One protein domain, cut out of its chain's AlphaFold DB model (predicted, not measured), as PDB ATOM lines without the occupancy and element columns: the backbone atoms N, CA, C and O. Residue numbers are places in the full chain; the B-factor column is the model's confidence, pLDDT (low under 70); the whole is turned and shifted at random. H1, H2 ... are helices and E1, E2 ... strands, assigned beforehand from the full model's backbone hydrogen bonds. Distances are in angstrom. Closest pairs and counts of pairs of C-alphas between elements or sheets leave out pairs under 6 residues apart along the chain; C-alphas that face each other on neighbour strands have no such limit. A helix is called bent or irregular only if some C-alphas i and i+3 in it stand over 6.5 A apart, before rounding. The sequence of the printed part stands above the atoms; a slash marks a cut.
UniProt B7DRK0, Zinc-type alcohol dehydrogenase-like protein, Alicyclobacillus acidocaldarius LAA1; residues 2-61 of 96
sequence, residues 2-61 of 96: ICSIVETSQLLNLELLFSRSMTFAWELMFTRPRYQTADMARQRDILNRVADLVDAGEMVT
ATOM      1  N   ILE A   2     194.099 243.856 348.961       94.12
ATOM      2  CA  ILE A   2     194.546 242.473 348.784       94.12
ATOM      3  C   ILE A   2     194.939 242.314 347.317       94.12
ATOM      4  O   ILE A   2     194.213 242.777 346.439       94.12
ATOM      5  N   CYS A   3     196.079 241.684 347.057       95.81
ATOM      6  CA  CYS A   3     196.580 241.450 345.710       95.81
ATOM      7  C   CYS A   3     196.991 239.986 345.573       95.81
ATOM      8  O   CYS A   3     197.826 239.518 346.349       95.81
ATOM      9  N   SER A   4     196.419 239.270 344.607       95.81
ATOM     10  CA  SER A   4     196.800 237.885 344.317       95.81
ATOM     11  C   SER A   4     197.590 237.800 343.018       95.81
ATOM     12  O   SER A   4     197.163 238.349 342.004       95.81
ATOM     13  N   ILE A   5     198.713 237.080 343.055       95.81
ATOM     14  CA  ILE A   5     199.560 236.784 341.883       95.81
ATOM     15  C   ILE A   5     199.327 235.386 341.298       95.81
ATOM     16  O   ILE A   5     199.977 234.986 340.335       95.81
ATOM     17  N   VAL A   6     198.427 234.623 341.914       92.19
ATOM     18  CA  VAL A   6     198.016 233.287 341.482       92.19
ATOM     19  C   VAL A   6     196.504 233.250 341.361       92.19
ATOM     20  O   VAL A   6     195.800 233.941 342.096       92.19
ATOM     21  N   GLU A   7     196.013 232.442 340.433       90.88
ATOM     22  CA  GLU A   7     194.588 232.166 340.285       90.88
ATOM     23  C   GLU A   7     194.072 231.316 341.459       90.88
ATOM     24  O   GLU A   7     194.841 230.700 342.202       90.88
ATOM     25  N   THR A   8     192.752 231.273 341.635       91.50
ATOM     26  CA  THR A   8     192.105 230.456 342.668       91.50
ATOM     27  C   THR A   8     191.587 229.150 342.083       91.50
ATOM     28  O   THR A   8     190.915 229.145 341.058       91.50
ATOM     29  N   SER A   9     191.832 228.037 342.775       90.62
ATOM     30  CA  SER A   9     191.296 226.717 342.406       90.62
ATOM     31  C   SER A   9     189.813 226.533 342.752       90.62
ATOM     32  O   SER A   9     189.185 225.578 342.301       90.62
ATOM     33  N   GLN A  10     189.252 227.426 343.567       94.00
ATOM     34  CA  GLN A  10     187.858 227.429 344.008       94.00
ATOM     35  C   GLN A  10     187.277 228.840 343.885       94.00
ATOM     36  O   GLN A  10     188.021 229.817 343.784       94.00
ATOM     37  N   LEU A  11     185.947 228.951 343.907       92.25
ATOM     38  CA  LEU A  11     185.273 230.248 343.894       92.25
ATOM     39  C   LEU A  11     185.630 231.051 345.149       92.25
ATOM     40  O   LEU A  11     185.474 230.579 346.275       92.25
ATOM     41  N   LEU A  12     186.085 232.285 344.941       91.12
ATOM     42  CA  LEU A  12     186.439 233.207 346.010       91.12
ATOM     43  C   LEU A  12     185.212 234.035 346.419       91.12
ATOM     44  O   LEU A  12     184.693 234.810 345.616       91.12
ATOM     45  N   ASN A  13     184.764 233.908 347.671       93.31
ATOM     46  CA  ASN A  13     183.686 234.745 348.200       93.31
ATOM     47  C   ASN A  13     184.207 236.150 348.559       93.31
ATOM     48  O   ASN A  13     184.712 236.380 349.660       93.31
ATOM     49  N   LEU A  14     184.071 237.095 347.627       93.75
ATOM     50  CA  LEU A  14     184.477 238.490 347.817       93.75
ATOM     51  C   LEU A  14     183.502 239.308 348.682       93.75
ATOM     52  O   LEU A  14     183.871 240.398 349.115       93.75
ATOM     53  N   GLU A  15     182.301 238.809 349.000       94.31
ATOM     54  CA  GLU A  15     181.351 239.525 349.875       94.31
ATOM     55  C   GLU A  15     181.930 239.757 351.277       94.31
ATOM     56  O   GLU A  15     181.645 240.770 351.918       94.31
ATOM     57  N   LEU A  16     182.833 238.872 351.717       93.81
ATOM     58  CA  LEU A  16     183.579 239.006 352.970       93.81
ATOM     59  C   LEU A  16     184.370 240.325 353.055       93.81
ATOM     60  O   LEU A  16     184.647 240.816 354.149       93.81
ATOM     61  N   LEU A  17     184.711 240.918 351.907       95.81
ATOM     62  CA  LEU A  17     185.472 242.161 351.803       95.81
ATOM     63  C   LEU A  17     184.591 243.421 351.865       95.81
ATOM     64  O   LEU A  17     185.104 244.509 352.145       95.81
ATOM     65  N   PHE A  18     183.278 243.288 351.640       95.25
ATOM     66  CA  PHE A  18     182.352 244.413 351.467       95.25
ATOM     67  C   PHE A  18     182.228 245.274 352.727       95.25
ATOM     68  O   PHE A  18     182.397 246.491 352.675       95.25
ATOM     69  N   SER A  19     182.019 244.636 353.883       96.44
ATOM     70  CA  SER A  19     181.837 245.325 355.175       96.44
ATOM     71  C   SER A  19     183.053 246.145 355.623       96.44
ATOM     72  O   SER A  19     182.953 246.983 356.518       96.44
ATOM     73  N   ARG A  20     184.216 245.894 355.012       95.12
ATOM     74  CA  ARG A  20     185.484 246.566 355.301       95.12
ATOM     75  C   ARG A  20     185.964 247.435 354.139       95.12
ATOM     76  O   ARG A  20     187.105 247.889 354.177       95.12
ATOM     77  N   SER A  21     185.123 247.636 353.120       95.69
ATOM     78  CA  SER A  21     185.436 248.408 351.912       95.69
ATOM     79  C   SER A  21     186.805 248.047 351.315       95.69
ATOM     80  O   SER A  21     187.563 248.922 350.898       95.69
ATOM     81  N   MET A  22     187.172 246.757 351.321       97.00
ATOM     82  CA  MET A  22     188.504 246.346 350.875       97.00
ATOM     83  C   MET A  22     188.586 246.256 349.352       97.00
ATOM     84  O   MET A  22     187.733 245.661 348.699       97.00
ATOM     85  N   THR A  23     189.679 246.766 348.786       96.31
ATOM     86  CA  THR A  23     190.056 246.516 347.389       96.31
ATOM     87  C   THR A  23     190.722 245.154 347.251       96.31
ATOM     88  O   THR A  23     191.667 244.861 347.990       96.31
ATOM     89  N   PHE A  24     190.286 244.379 346.262       95.44
ATOM     90  CA  PHE A  24     190.946 243.164 345.801       95.44
ATOM     91  C   PHE A  24     191.415 243.352 344.352       95.44
ATOM     92  O   PHE A  24     190.655 243.859 343.527       95.44
ATOM     93  N   ALA A  25     192.650 242.954 344.048       95.88
ATOM     94  CA  ALA A  25     193.239 243.035 342.717       95.88
ATOM     95  C   ALA A  25     193.890 241.705 342.311       95.88
ATOM     96  O   ALA A  25     194.505 241.015 343.129       95.88
ATOM     97  N   TRP A  26     193.781 241.379 341.027       96.31
ATOM     98  CA  TRP A  26     194.586 240.341 340.393       96.31
ATOM     99  C   TRP A  26     195.813 240.994 339.770       96.31
ATOM    100  O   TRP A  26     195.669 241.879 338.929       96.31
ATOM    101  N   GLU A  27     197.000 240.538 340.151       96.75
ATOM    102  CA  GLU A  27     198.251 240.985 339.548       96.75
ATOM    103  C   GLU A  27     198.846 239.853 338.725       96.75
ATOM    104  O   GLU A  27     199.297 238.834 339.241       96.75
ATOM    105  N   LEU A  28     198.876 240.054 337.414       97.12
ATOM    106  CA  LEU A  28     199.544 239.159 336.487       97.12
ATOM    107  C   LEU A  28     200.529 239.998 335.675       97.12
ATOM    108  O   LEU A  28     200.143 240.676 334.725       97.12
ATOM    109  N   MET A  29     201.818 239.896 336.000       96.19
ATOM    110  CA  MET A  29     202.917 240.539 335.265       96.19
ATOM    111  C   MET A  29     202.930 240.233 333.755       96.19
ATOM    112  O   MET A  29     203.543 240.967 332.986       96.19
ATOM    113  N   PHE A  30     202.228 239.184 333.306       97.19
ATOM    114  CA  PHE A  30     202.071 238.855 331.890       97.19
ATOM    115  C   PHE A  30     200.918 239.581 331.185       97.19
ATOM    116  O   PHE A  30     200.870 239.527 329.963       97.19
ATOM    117  N   THR A  31     200.008 240.271 331.885       97.62
ATOM    118  CA  THR A  31     198.848 240.944 331.265       97.62
ATOM    119  C   THR A  31     199.275 241.935 330.185       97.62
ATOM    120  O   THR A  31     198.808 241.847 329.051       97.62
ATOM    121  N   ARG A  32     200.213 242.833 330.506       98.00
ATOM    122  CA  ARG A  32     200.736 243.833 329.563       98.00
ATOM    123  C   ARG A  32     201.317 243.207 328.286       98.00
ATOM    124  O   ARG A  32     200.818 243.541 327.214       98.00
ATOM    125  N   PRO A  33     202.313 242.295 328.350       97.56
ATOM    126  CA  PRO A  33     202.877 241.692 327.141       97.56
ATOM    127  C   PRO A  33     201.917 240.727 326.434       97.56
ATOM    128  O   PRO A  33     201.949 240.641 325.210       97.56
ATOM    129  N   ARG A  34     201.041 240.021 327.165       97.62
ATOM    130  CA  ARG A  34     200.063 239.094 326.568       97.62
ATOM    131  C   ARG A  34     199.039 239.824 325.701       97.62
ATOM    132  O   ARG A  34     198.696 239.316 324.641       97.62
ATOM    133  N   TYR A  35     198.559 240.985 326.147       98.06
ATOM    134  CA  TYR A  35     197.534 241.762 325.440       98.06
ATOM    135  C   TYR A  35     198.083 242.981 324.693       98.06
ATOM    136  O   TYR A  35     197.302 243.713 324.095       98.06
ATOM    137  N   GLN A  36     199.401 243.205 324.726       97.81
ATOM    138  CA  GLN A  36     200.069 244.348 324.092       97.81
ATOM    139  C   GLN A  36     199.396 245.682 324.451       97.81
ATOM    140  O   GLN A  36     199.077 246.500 323.590       97.81
ATOM    141  N   THR A  37     199.128 245.883 325.741       98.38
ATOM    142  CA  THR A  37     198.423 247.078 326.214       98.38
ATOM    143  C   THR A  37     199.212 248.348 325.884       98.38
ATOM    144  O   THR A  37     200.440 248.332 325.780       98.38
ATOM    145  N   ALA A  38     198.521 249.486 325.761       98.44
ATOM    146  CA  ALA A  38     199.158 250.770 325.441       98.44
ATOM    147  C   ALA A  38     200.268 251.167 326.438       98.44
ATOM    148  O   ALA A  38     201.186 251.907 326.093       98.44
ATOM    149  N   ASP A  39     200.210 250.652 327.670       98.19
ATOM    150  CA  ASP A  39     201.189 250.873 328.730       98.19
ATOM    151  C   ASP A  39     202.243 249.751 328.856       98.19
ATOM    152  O   ASP A  39     202.938 249.686 329.869       98.19
ATOM    153  N   MET A  40     202.420 248.880 327.854       98.19
ATOM    154  CA  MET A  40     203.390 247.770 327.899       98.19
ATOM    155  C   MET A  40     204.820 248.228 328.237       98.19
ATOM    156  O   MET A  40     205.540 247.549 328.974       98.19
ATOM    157  N   ALA A  41     205.208 249.424 327.779       98.19
ATOM    158  CA  ALA A  41     206.507 250.032 328.068       98.19
ATOM    159  C   ALA A  41     206.770 250.257 329.572       98.19
ATOM    160  O   ALA A  41     207.929 250.326 329.980       98.19
ATOM    161  N   ARG A  42     205.731 250.282 330.418       98.31
ATOM    162  CA  ARG A  42     205.884 250.419 331.873       98.31
ATOM    163  C   ARG A  42     206.752 249.330 332.488       98.31
ATOM    164  O   ARG A  42     207.452 249.608 333.453       98.31
ATOM    165  N   GLN A  43     206.739 248.112 331.943       98.38
ATOM    166  CA  GLN A  43     207.592 247.039 332.454       98.38
ATOM    167  C   GLN A  43     209.083 247.369 332.281       98.38
ATOM    168  O   GLN A  43     209.857 247.154 333.209       98.38
ATOM    169  N   ARG A  44     209.479 247.946 331.138       98.25
ATOM    170  CA  ARG A  44     210.847 248.440 330.921       98.25
ATOM    171  C   ARG A  44     211.186 249.537 331.923       98.25
ATOM    172  O   ARG A  44     212.236 249.473 332.547       98.25
ATOM    173  N   ASP A  45     210.303 250.516 332.090       98.50
ATOM    174  CA  ASP A  45     210.566 251.653 332.979       98.50
ATOM    175  C   ASP A  45     210.749 251.197 334.442       98.50
ATOM    176  O   ASP A  45     211.650 251.670 335.131       98.50
ATOM    177  N   ILE A  46     209.946 250.224 334.897       98.44
ATOM    178  CA  ILE A  46     210.082 249.607 336.226       98.44
ATOM    179  C   ILE A  46     211.422 248.871 336.351       98.44
ATOM    180  O   ILE A  46     212.114 249.043 337.350       98.44
ATOM    181  N   LEU A  47     211.804 248.067 335.353       98.56
ATOM    182  CA  LEU A  47     213.064 247.317 335.385       98.56
ATOM    183  C   LEU A  47     214.295 248.234 335.351       98.56
ATOM    184  O   LEU A  47     215.252 247.971 336.073       98.56
ATOM    185  N   ASN A  48     214.251 249.332 334.591       98.75
ATOM    186  CA  ASN A  48     215.311 250.344 334.594       98.75
ATOM    187  C   ASN A  48     215.445 250.992 335.974       98.75
ATOM    188  O   ASN A  48     216.546 251.089 336.502       98.75
ATOM    189  N   ARG A  49     214.321 251.348 336.608       98.62
ATOM    190  CA  ARG A  49     214.353 251.893 337.967       98.62
ATOM    191  C   ARG A  49     214.927 250.895 338.974       98.62
ATOM    192  O   ARG A  49     215.643 251.301 339.879       98.62
ATOM    193  N   VAL A  50     214.609 249.606 338.839       98.44
ATOM    194  CA  VAL A  50     215.201 248.554 339.680       98.44
ATOM    195  C   VAL A  50     216.715 248.479 339.475       98.44
ATOM    196  O   VAL A  50     217.430 248.375 340.464       98.44
ATOM    197  N   ALA A  51     217.204 248.576 338.237       98.56
ATOM    198  CA  ALA A  51     218.639 248.606 337.956       98.56
ATOM    199  C   ALA A  51     219.327 249.802 338.638       98.56
ATOM    200  O   ALA A  51     220.287 249.591 339.371       98.56
ATOM    201  N   ASP A  52     218.767 251.013 338.517       98.56
ATOM    202  CA  ASP A  52     219.305 252.207 339.187       98.56
ATOM    203  C   ASP A  52     219.399 252.020 340.713       98.56
ATOM    204  O   ASP A  52     220.374 252.424 341.343       98.56
ATOM    205  N   LEU A  53     218.380 251.400 341.322       98.69
ATOM    206  CA  LEU A  53     218.353 251.130 342.764       98.69
ATOM    207  C   LEU A  53     219.383 250.072 343.180       98.69
ATOM    208  O   LEU A  53     219.920 250.146 344.285       98.69
ATOM    209  N   VAL A  54     219.655 249.089 342.318       98.44
ATOM    210  CA  VAL A  54     220.707 248.090 342.544       98.44
ATOM    211  C   VAL A  54     222.086 248.741 342.462       98.44
ATOM    212  O   VAL A  54     222.900 248.540 343.362       98.44
ATOM    213  N   ASP A  55     222.327 249.571 341.448       98.38
ATOM    214  CA  ASP A  55     223.601 250.275 341.267       98.38
ATOM    215  C   ASP A  55     223.864 251.292 342.391       98.38
ATOM    216  O   ASP A  55     225.002 251.460 342.829       98.38
ATOM    217  N   ALA A  56     222.808 251.921 342.920       98.44
ATOM    218  CA  ALA A  56     222.878 252.794 344.093       98.44
ATOM    219  C   ALA A  56     223.083 252.037 345.423       98.44
ATOM    220  O   ALA A  56     223.304 252.663 346.461       98.44
ATOM    221  N   GLY A  57     222.989 250.703 345.424       98.00
ATOM    222  CA  GLY A  57     223.069 249.874 346.629       98.00
ATOM    223  C   GLY A  57     221.828 249.933 347.531       98.00
ATOM    224  O   GLY A  57     221.849 249.383 348.631       98.00
ATOM    225  N   GLU A  58     220.740 250.565 347.082       98.44
ATOM    226  CA  GLU A  58     219.454 250.614 347.795       98.44
ATOM    227  C   GLU A  58     218.676 249.292 347.677       98.44
ATOM    228  O   GLU A  58     217.826 248.978 348.512       98.44
ATOM    229  N   MET A  59     218.976 248.499 346.646       98.25
ATOM    230  CA  MET A  59     218.433 247.162 346.439       98.25
ATOM    231  C   MET A  59     219.567 246.155 346.254       98.25
ATOM    232  O   MET A  59     220.534 246.403 345.545       98.25
ATOM    233  N   VAL A  60     219.438 244.981 346.871       97.50
ATOM    234  CA  VAL A  60     220.422 243.897 346.760       97.50
ATOM    235  C   VAL A  60     219.798 242.663 346.123       97.50
ATOM    236  O   VAL A  60     218.582 242.466 346.154       97.50
ATOM    237  N   THR A  61     220.639 241.812 345.538       97.19
ATOM    238  CA  THR A  61     220.183 240.555 344.941       97.19
ATOM    239  C   THR A  61     219.511 239.648 345.972       97.19
ATOM    240  O   THR A  61     219.959 239.515 347.110       97.19
TER     241      THR A  61
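What this domain is: This is residues 2 to 61 of the 96 residues of the protein "Zinc-type alcohol dehydrogenase-like protein" of Alicyclobacillus acidocaldarius LAA1 (UniProt B7DRK0). An open, strung-out chain with few contacts: a tiny two-strand sheet, E1 beside E2, closes a wide loop that holds H1, and from the sheet the chain runs through the short helix H2 to a long helix, H3, at the far end. Residues 8 to 13 of the loop and residues 44 to 49 and 52 to 57, largely in H3, stick out. The printed part has 60 residues, with three named helices and two named strands in the order E1, H1, E2, H2, H3; the sheet, order E1, E2, is parallel, and the class is mostly helix. The whole is extended, with a radius of gyration of the C-alphas of 16.4 A, and elongated, spanning 44 by 29 by 22 A.

Where its parts are: E1 is residues 2 to 4, 6.8 A long, beginning at C-alpha 2 (194.546, 242.473, 348.784). E2 is residues 24 to 26, 7.1 A. H1 is residues 14 to 20, 11.1 A, and only just irregular: C-alphas 16 and 19 are 6.9 A apart. H2 is residues 31 to 35, 6.0 A. H3 is residues 42 to 55, 20.1 A, ending at C-alpha 55 (223.601, 250.275, 341.267).

How they stand to each other: E1 and E2 are parallel at 20 degrees. C-alphas 2 and 24 face each other at 4.7 A; N 25 and O 2 are within hydrogen-bond range at 2.9 A, N 4 and O 25 at 3.0 A. E1, H1 and E2 form a strand-helix-strand unit, two parallel neighbour strands with a helix between, with a right-handed crossover. H2 is apart from E1, and H3 from both strands. H1 is apart from H2 and H3. H2 and H3 are only just apart, the closest C-alphas being 8.1 A from each other. In H2 and H3 every O i to N i+4 pair is within hydrogen-bond range; in H1, 0 of 3, beside 3 of 4 O i to N i+3 pairs.

The domain as a whole: The two C-alphas farthest apart, of Glu 15 and Asp 55, are 44.4 A apart. The printed part has no cut. H1 to E2 and E2 to H2 are tight links, E1 to H1 and H2 to H3 short ones. The mean pLDDT of the printed part is 96.5, and no printed residue is under 70.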